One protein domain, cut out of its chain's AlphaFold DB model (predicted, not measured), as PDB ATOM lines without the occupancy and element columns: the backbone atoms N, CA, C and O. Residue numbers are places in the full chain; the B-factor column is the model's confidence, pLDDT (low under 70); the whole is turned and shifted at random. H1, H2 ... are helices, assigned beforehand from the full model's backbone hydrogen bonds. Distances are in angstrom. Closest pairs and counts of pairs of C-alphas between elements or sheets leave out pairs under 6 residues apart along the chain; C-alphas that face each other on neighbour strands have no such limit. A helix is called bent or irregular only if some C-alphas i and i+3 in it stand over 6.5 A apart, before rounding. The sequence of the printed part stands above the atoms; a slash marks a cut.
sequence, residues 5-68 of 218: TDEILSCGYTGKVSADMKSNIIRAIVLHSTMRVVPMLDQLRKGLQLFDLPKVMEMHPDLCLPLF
ATOM      1  N   THR A   5     279.768 234.129 169.677       87.44
ATOM      2  CA  THR A   5     281.081 233.801 170.272       87.44
ATOM      3  C   THR A   5     280.989 233.759 171.798       87.44
ATOM      4  O   THR A   5     281.389 232.766 172.401       87.44
ATOM      5  N   ASP A   6     280.405 234.786 172.411       87.25
ATOM      6  CA  ASP A   6     280.301 234.883 173.871       87.25
ATOM      7  C   ASP A   6     279.386 233.798 174.456       87.25
ATOM      8  O   ASP A   6     279.693 233.224 175.500       87.25
ATOM      9  N   GLU A   7     278.314 233.431 173.750       88.94
ATOM     10  CA  GLU A   7     277.425 232.333 174.148       88.94
ATOM     11  C   GLU A   7     278.150 230.981 174.148       88.94
ATOM     12  O   GLU A   7     278.046 230.213 175.109       88.94
ATOM     13  N   ILE A   8     278.943 230.703 173.109       89.38
ATOM     14  CA  ILE A   8     279.749 229.479 173.022       89.38
ATOM     15  C   ILE A   8     280.760 229.420 174.174       89.38
ATOM     16  O   ILE A   8     280.899 228.377 174.820       89.38
ATOM     17  N   LEU A   9     281.437 230.534 174.462       89.12
ATOM     18  CA  LEU A   9     282.373 230.618 175.583       89.12
ATOM     19  C   LEU A   9     281.652 230.443 176.931       89.12
ATOM     20  O   LEU A   9     282.157 229.742 177.807       89.12
ATOM     21  N   SER A  10     280.436 230.982 177.081       89.06
ATOM     22  CA  SER A  10     279.613 230.825 178.293       89.06
ATOM     23  C   SER A  10     279.194 229.374 178.568       89.06
ATOM     24  O   SER A  10     278.976 228.989 179.718       89.06
ATOM     25  N   CYS A  11     279.162 228.531 177.529       88.62
ATOM     26  CA  CYS A  11     278.957 227.090 177.665       88.62
ATOM     27  C   CYS A  11     280.199 226.357 178.216       88.62
ATOM     28  O   CYS A  11     280.156 225.146 178.421       88.62
ATOM     29  N   GLY A  12     281.306 227.065 178.465       87.62
ATOM     30  CA  GLY A  12     282.568 226.503 178.951       87.62
ATOM     31  C   GLY A  12     283.512 226.041 177.838       87.62
ATOM     32  O   GLY A  12     284.481 225.332 178.115       87.62
ATOM     33  N   TYR A  13     283.255 226.416 176.578       92.56
ATOM     34  CA  TYR A  13     284.207 226.184 175.495       92.56
ATOM     35  C   TYR A  13     285.376 227.167 175.609       92.56
ATOM     36  O   TYR A  13     285.170 228.371 175.683       92.56
ATOM     37  N   THR A  14     286.612 226.669 175.605       91.06
ATOM     38  CA  THR A  14     287.828 227.494 175.770       91.06
ATOM     39  C   THR A  14     288.710 227.541 174.522       91.06
ATOM     40  O   THR A  14     289.759 228.183 174.522       91.06
ATOM     41  N   GLY A  15     288.313 226.846 173.454       88.62
ATOM     42  CA  GLY A  15     289.057 226.815 172.199       88.62
ATOM     43  C   GLY A  15     288.737 227.993 171.279       88.62
ATOM     44  O   GLY A  15     287.869 228.824 171.546       88.62
ATOM     45  N   LYS A  16     289.423 228.043 170.133       90.88
ATOM     46  CA  LYS A  16     289.111 229.002 169.069       90.88
ATOM     47  C   LYS A  16     287.745 228.681 168.459       90.88
ATOM     48  O   LYS A  16     287.527 227.567 167.988       90.88
ATOM     49  N   VAL A  17     286.855 229.670 168.396       89.56
ATOM     50  CA  VAL A  17     285.568 229.534 167.702       89.56
ATOM     51  C   VAL A  17     285.808 229.579 166.190       89.56
ATOM     52  O   VAL A  17     286.059 230.637 165.614       89.56
ATOM     53  N   SER A  18     285.780 228.412 165.547       89.19
ATOM     54  CA  SER A  18     285.880 228.261 164.092       89.19
ATOM     55  C   SER A  18     285.080 227.054 163.598       89.19
ATOM     56  O   SER A  18     284.737 226.160 164.374       89.19
ATOM     57  N   ALA A  19     284.800 227.017 162.292       87.81
ATOM     58  CA  ALA A  19     284.103 225.898 161.655       87.81
ATOM     59  C   ALA A  19     284.851 224.563 161.832       87.81
ATOM     60  O   ALA A  19     284.215 223.538 162.071       87.81
ATOM     61  N   ASP A  20     286.187 224.587 161.823       92.25
ATOM     62  CA  ASP A  20     287.029 223.400 162.051       92.25
ATOM     63  C   ASP A  20     286.803 222.781 163.437       92.25
ATOM     64  O   ASP A  20     286.949 221.578 163.634       92.25
ATOM     65  N   MET A  21     286.400 223.605 164.409       91.44
ATOM     66  CA  MET A  21     286.151 223.192 165.788       91.44
ATOM     67  C   MET A  21     284.685 222.855 166.078       91.44
ATOM     68  O   MET A  21     284.340 222.601 167.237       91.44
ATOM     69  N   LYS A  22     283.822 222.799 165.053       90.12
ATOM     70  CA  LYS A  22     282.371 222.579 165.184       90.12
ATOM     71  C   LYS A  22     282.021 221.429 166.133       90.12
ATOM     72  O   LYS A  22     281.204 221.618 167.029       90.12
ATOM     73  N   SER A  23     282.655 220.263 165.997       90.94
ATOM     74  CA  SER A  23     282.364 219.096 166.849       90.94
ATOM     75  C   SER A  23     282.685 219.343 168.326       90.94
ATOM     76  O   SER A  23     281.929 218.935 169.207       90.94
ATOM     77  N   ASN A  24     283.783 220.047 168.611       91.06
ATOM     78  CA  ASN A  24     284.177 220.379 169.979       91.06
ATOM     79  C   ASN A  24     283.251 221.433 170.595       91.06
ATOM     80  O   ASN A  24     282.896 221.308 171.767       91.06
ATOM     81  N   ILE A  25     282.827 222.417 169.800       92.31
ATOM     82  CA  ILE A  25     281.852 223.438 170.199       92.31
ATOM     83  C   ILE A  25     280.503 222.782 170.524       92.31
ATOM     84  O   ILE A  25     279.970 222.989 171.611       92.31
ATOM     85  N   ILE A  26     279.988 221.919 169.637       91.25
ATOM     86  CA  ILE A  26     278.737 221.173 169.864       91.25
ATOM     87  C   ILE A  26     278.830 220.350 171.150       91.25
ATOM     88  O   ILE A  26     277.924 220.398 171.980       91.25
ATOM     89  N   ARG A  27     279.938 219.627 171.356       90.31
ATOM     90  CA  ARG A  27     280.139 218.825 172.568       90.31
ATOM     91  C   ARG A  27     280.108 219.678 173.836       90.31
ATOM     92  O   ARG A  27     279.500 219.253 174.812       90.31
ATOM     93  N   ALA A  28     280.729 220.858 173.825       91.62
ATOM     94  CA  ALA A  28     280.700 221.770 174.968       91.62
ATOM     95  C   ALA A  28     279.272 222.248 175.277       91.62
ATOM     96  O   ALA A  28     278.848 222.178 176.427       91.62
ATOM     97  N   ILE A  29     278.497 222.635 174.258       90.06
ATOM     98  CA  ILE A  29     277.094 223.062 174.415       90.06
ATOM     99  C   ILE A  29     276.224 221.926 174.981       90.06
ATOM    100  O   ILE A  29     275.455 222.129 175.927       90.06
ATOM    101  N   VAL A  30     276.355 220.711 174.437       89.75
ATOM    102  CA  VAL A  30     275.606 219.531 174.904       89.75
ATOM    103  C   VAL A  30     275.977 219.182 176.344       89.75
ATOM    104  O   VAL A  30     275.089 218.953 177.169       89.75
ATOM    105  N   LEU A  31     277.273 219.175 176.671       89.25
ATOM    106  CA  LEU A  31     277.753 218.910 178.025       89.25
ATOM    107  C   LEU A  31     277.219 219.955 179.009       89.25
ATOM    108  O   LEU A  31     276.666 219.583 180.039       89.25
ATOM    109  N   HIS A  32     277.310 221.239 178.661       89.25
ATOM    110  CA  HIS A  32     276.801 222.341 179.473       89.25
ATOM    111  C   HIS A  32     275.309 222.191 179.783       89.25
ATOM    112  O   HIS A  32     274.887 222.317 180.933       89.25
ATOM    113  N   SER A  33     274.513 221.866 178.763       85.06
ATOM    114  CA  SER A  33     273.069 221.660 178.902       85.06
ATOM    115  C   SER A  33     272.762 220.452 179.795       85.06
ATOM    116  O   SER A  33     271.937 220.533 180.704       85.06
ATOM    117  N   THR A  34     273.485 219.345 179.602       84.06
ATOM    118  CA  THR A  34     273.293 218.095 180.357       84.06
ATOM    119  C   THR A  34     273.711 218.238 181.823       84.06
ATOM    120  O   THR A  34     273.004 217.775 182.718       84.06
ATOM    121  N   MET A  35     274.824 218.931 182.093       86.56
ATOM    122  CA  MET A  35     275.344 219.153 183.449       86.56
ATOM    123  C   MET A  35     274.398 219.964 184.336       86.56
ATOM    124  O   MET A  35     274.490 219.858 185.555       86.56
ATOM    125  N   ARG A  36     273.482 220.750 183.759       82.75
ATOM    126  CA  ARG A  36     272.438 221.448 184.524       82.75
ATOM    127  C   ARG A  36     271.280 220.520 184.888       82.75
ATOM    128  O   ARG A  36     270.765 220.592 185.997       82.75
ATOM    129  N   VAL A  37     270.878 219.644 183.968       87.50
ATOM    130  CA  VAL A  37     269.703 218.775 184.135       87.50
ATOM    131  C   VAL A  37     269.974 217.622 185.100       87.50
ATOM    132  O   VAL A  37     269.125 217.320 185.936       87.50
ATOM    133  N   VAL A  38     271.159 217.004 185.040       89.06
ATOM    134  CA  VAL A  38     271.484 215.827 185.867       89.06
ATOM    135  C   VAL A  38     271.371 216.107 187.377       89.06
ATOM    136  O   VAL A  38     270.685 215.339 188.051       89.06
ATOM    137  N   PRO A  39     271.943 217.194 187.935       90.06
ATOM    138  CA  PRO A  39     271.785 217.511 189.353       90.06
ATOM    139  C   PRO A  39     270.333 217.785 189.754       90.06
ATOM    140  O   PRO A  39     269.923 217.383 190.838       90.06
ATOM    141  N   MET A  40     269.542 218.426 188.884       93.00
ATOM    142  CA  MET A  40     268.120 218.675 189.152       93.00
ATOM    143  C   MET A  40     267.325 217.364 189.219       93.00
ATOM    144  O   MET A  40     266.538 217.164 190.143       93.00
ATOM    145  N   LEU A  41     267.565 216.440 188.282       91.31
ATOM    146  CA  LEU A  41     266.935 215.116 188.296       91.31
ATOM    147  C   LEU A  41     267.388 214.272 189.494       91.31
ATOM    148  O   LEU A  41     266.578 213.552 190.076       91.31
ATOM    149  N   ASP A  42     268.655 214.376 189.895       93.06
ATOM    150  CA  ASP A  42     269.178 213.713 191.092       93.06
ATOM    151  C   ASP A  42     268.529 214.259 192.375       93.06
ATOM    152  O   ASP A  42     268.114 213.490 193.241       93.06
ATOM    153  N   GLN A  43     268.355 215.579 192.478       94.94
ATOM    154  CA  GLN A  43     267.630 216.201 193.587       94.94
ATOM    155  C   GLN A  43     266.163 215.765 193.630       94.94
ATOM    156  O   GLN A  43     265.674 215.402 194.700       94.94
ATOM    157  N   LEU A  44     265.478 215.735 192.482       93.56
ATOM    158  CA  LEU A  44     264.113 215.218 192.388       93.56
ATOM    159  C   LEU A  44     264.054 213.760 192.865       93.56
ATOM    160  O   LEU A  44     263.247 213.431 193.732       93.56
ATOM    161  N   ARG A  45     264.957 212.902 192.372       93.88
ATOM    162  CA  ARG A  45     265.053 211.494 192.784       93.88
ATOM    163  C   ARG A  45     265.255 211.353 194.292       93.88
ATOM    164  O   ARG A  45     264.567 210.547 194.912       93.88
ATOM    165  N   LYS A  46     266.161 212.136 194.885       95.81
ATOM    166  CA  LYS A  46     266.408 212.152 196.337       95.81
ATOM    167  C   LYS A  46     265.174 212.586 197.126       95.81
ATOM    168  O   LYS A  46     264.871 211.970 198.141       95.81
ATOM    169  N   GLY A  47     264.441 213.591 196.647       95.69
ATOM    170  CA  GLY A  47     263.175 214.017 197.249       95.69
ATOM    171  C   GLY A  47     262.127 212.902 197.248       95.69
ATOM    172  O   GLY A  47     261.526 212.623 198.281       95.69
ATOM    173  N   LEU A  48     261.966 212.202 196.120       94.56
ATOM    174  CA  LEU A  48     261.061 211.049 196.018       94.56
ATOM    175  C   LEU A  48     261.505 209.874 196.903       94.56
ATOM    176  O   LEU A  48     260.672 209.152 197.449       94.56
ATOM    177  N   GLN A  49     262.817 209.690 197.076       96.00
ATOM    178  CA  GLN A  49     263.387 208.629 197.904       96.00
ATOM    179  C   GLN A  49     263.043 208.772 199.394       96.00
ATOM    180  O   GLN A  49     262.978 207.757 200.080       96.00
ATOM    181  N   LEU A  50     262.751 209.984 199.887       95.62
ATOM    182  CA  LEU A  50     262.288 210.199 201.270       95.62
ATOM    183  C   LEU A  50     260.978 209.463 201.587       95.62
ATOM    184  O   LEU A  50     260.709 209.171 202.749       95.62
ATOM    185  N   PHE A  51     260.183 209.155 200.560       93.44
ATOM    186  CA  PHE A  51     258.913 208.437 200.671       93.44
ATOM    187  C   PHE A  51     259.004 206.993 200.159       93.44
ATOM    188  O   PHE A  51     257.976 206.371 199.915       93.44
ATOM    189  N   ASP A  52     260.218 206.480 199.914       94.25
ATOM    190  CA  ASP A  52     260.464 205.178 199.275       94.25
ATOM    191  C   ASP A  52     259.779 205.001 197.900       94.25
ATOM    192  O   ASP A  52     259.727 203.896 197.356       94.25
ATOM    193  N   LEU A  53     259.324 206.097 197.276       92.44
ATOM    194  CA  LEU A  53     258.584 206.055 196.017       92.44
ATOM    195  C   LEU A  53     259.358 205.367 194.879       92.44
ATOM    196  O   LEU A  53     258.731 204.599 194.155       92.44
ATOM    197  N   PRO A  54     260.693 205.526 194.723       93.44
ATOM    198  CA  PRO A  54     261.435 204.793 193.700       93.44
ATOM    199  C   PRO A  54     261.284 203.269 193.800       93.44
ATOM    200  O   PRO A  54     261.189 202.611 192.770       93.44
ATOM    201  N   LYS A  55     261.203 202.709 195.017       94.81
ATOM    202  CA  LYS A  55     260.982 201.265 195.214       94.81
ATOM    203  C   LYS A  55     259.574 200.867 194.781       94.81
ATOM    204  O   LYS A  55     259.398 199.857 194.115       94.81
ATOM    205  N   VAL A  56     258.573 201.680 195.125       94.69
ATOM    206  CA  VAL A  56     257.177 201.449 194.721       94.69
ATOM    207  C   VAL A  56     257.030 201.530 193.202       94.69
ATOM    208  O   VAL A  56     256.365 200.683 192.617       94.69
ATOM    209  N   MET A  57     257.691 202.493 192.555       93.62
ATOM    210  CA  MET A  57     257.711 202.628 191.095       93.62
ATOM    211  C   MET A  57     258.361 201.421 190.409       93.62
ATOM    212  O   MET A  57     257.897 201.010 189.351       93.62
ATOM    213  N   GLU A  58     259.407 200.846 191.005       93.88
ATOM    214  CA  GLU A  58     260.060 199.633 190.499       93.88
ATOM    215  C   GLU A  58     259.187 198.381 190.693       93.88
ATOM    216  O   GLU A  58     259.102 197.544 189.799       93.88
ATOM    217  N   MET A  59     258.494 198.269 191.831       95.81
ATOM    218  CA  MET A  59     257.609 197.139 192.138       95.81
ATOM    219  C   MET A  59     256.268 197.188 191.394       95.81
ATOM    220  O   MET A  59     255.694 196.146 191.077       95.81
ATOM    221  N   HIS A  60     255.744 198.390 191.153       93.81
ATOM    222  CA  HIS A  60     254.408 198.627 190.611       93.81
ATOM    223  C   HIS A  60     254.420 199.726 189.533       93.81
ATOM    224  O   HIS A  60     253.754 200.758 189.695       93.81
ATOM    225  N   PRO A  61     255.153 199.529 188.421       89.62
ATOM    226  CA  PRO A  61     255.280 200.535 187.369       89.62
ATOM    227  C   PRO A  61     253.919 200.933 186.787       89.62
ATOM    228  O   PRO A  61     253.659 202.122 186.624       89.62
ATOM    229  N   ASP A  62     253.013 199.976 186.580       87.25
ATOM    230  CA  ASP A  62     251.692 200.227 185.988       87.25
ATOM    231  C   ASP A  62     250.774 201.065 186.890       87.25
ATOM    232  O   ASP A  62     249.948 201.830 186.397       87.25
ATOM    233  N   LEU A  63     250.923 200.957 188.216       87.88
ATOM    234  CA  LEU A  63     250.163 201.775 189.170       87.88
ATOM    235  C   LEU A  63     250.735 203.189 189.290       87.88
ATOM    236  O   LEU A  63     249.995 204.133 189.560       87.88
ATOM    237  N   CYS A  64     252.049 203.338 189.105       88.94
ATOM    238  CA  CYS A  64     252.734 204.620 189.244       88.94
ATOM    239  C   CYS A  64     252.744 205.432 187.946       88.94
ATOM    240  O   CYS A  64     252.769 206.659 188.006       88.94
ATOM    241  N   LEU A  65     252.722 204.783 186.780       84.62
ATOM    242  CA  LEU A  65     252.763 205.447 185.477       84.62
ATOM    243  C   LEU A  65     251.664 206.523 185.320       84.62
ATOM    244  O   LEU A  65     252.010 207.639 184.922       84.62
ATOM    245  N   PRO A  66     250.396 206.284 185.725       84.12
ATOM    246  CA  PRO A  66     249.338 207.292 185.649       84.12
ATOM    247  C   PRO A  66     249.544 208.525 186.545       84.12
ATOM    248  O   PRO A  66     248.851 209.522 186.373       84.12
ATOM    249  N   LEU A  67     250.474 208.485 187.511       84.69
ATOM    250  CA  LEU A  67     250.812 209.654 188.340       84.69
ATOM    251  C   LEU A  67     251.630 210.694 187.567       84.69
ATOM    252  O   LEU A  67     251.653 211.865 187.938       84.69
ATOM    253  N   PHE A  68     252.326 210.259 186.515       83.00
ATOM    254  CA  PHE A  68     253.244 211.090 185.735       83.00
ATOM    255  C   PHE A  68     252.777 211.293 184.296       83.00
ATOM    256  O   PHE A  68     253.250 212.201 183.614       83.00
TER     257      PHE A  68
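This is residues 5 to 68 of the 218 residues of an uncharacterized protein of Sinocyclocheilus grahami (UniProt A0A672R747). One long helix, H2, makes the longest axis, with the short helix H1 beside its early part and two short helices, H3 and H4, making a small hooked head at its other end. H3 turns off about perpendicular to H2, and H4 folds back from H3, while residues 34 to 44 of H2 stand free between the two ends. The printed part has 64 residues with four named helices, in the order H1, H2, H3, H4, and no named strand; its class is all helix. The whole is extended, a rod with a radius of gyration of the C-alphas of 18.7 A and spans of 51 by 21 by 14 A.

H1 covers residues 5 to 10 and begins at C-alpha 5, at (281.081, 233.801, 170.272). H2 covers residues 19 to 49 and is 45.2 A long, from C-alpha 19 at (284.103, 225.898, 161.655) to C-alpha 49 at (263.387, 208.629, 197.904). H2 is irregular, with C-alphas 20 and 23 standing 8.0 A apart. H3 covers residues 53 to 59 and measures 9.8 A. H4 covers residues 61 to 68, measures 10.9 A and ends at C-alpha 68, at (253.244, 211.090, 185.735). H4 is only just irregular, with C-alphas 63 and 66 standing 6.6 A apart.

H1 and H2 are close but not clearly touching; their closest C-alphas, those of Ile 8 and Ile 25, are 7.0 A apart. They run the same way at a shallow tilt of 30 degrees. H2 and H3 are also close but not clearly touching, with the closest C-alphas, of Leu 48 and Pro 54, 6.7 A apart. Their lines are about perpendicular, at 87 degrees. H3 and H4 touch only at the corner by their link, where the closest C-alphas, of Met 57 and Cys 64, are 5.7 A apart. They run opposite ways at a tilt of 37 degrees, only just steep. H1 is apart from H3 and H4, and H2 is apart from H4. In H1 and H3 every O i to N i+4 pair is within hydrogen-bond range; in H2 21 of 27 are, and in H4 1 of 4, beside 3 of 5 O i to N i+3 pairs.

The two C-alphas farthest apart are those of Lys 16 and Leu 63, at 51.6 A. The printed part has no cut. The links from H2 to H3 and from H3 to H4 are tight, the link from H1 to H2 is short with 8 residues, and no link is long. The mean pLDDT of the printed part is 90.5, and no printed residue is under 70.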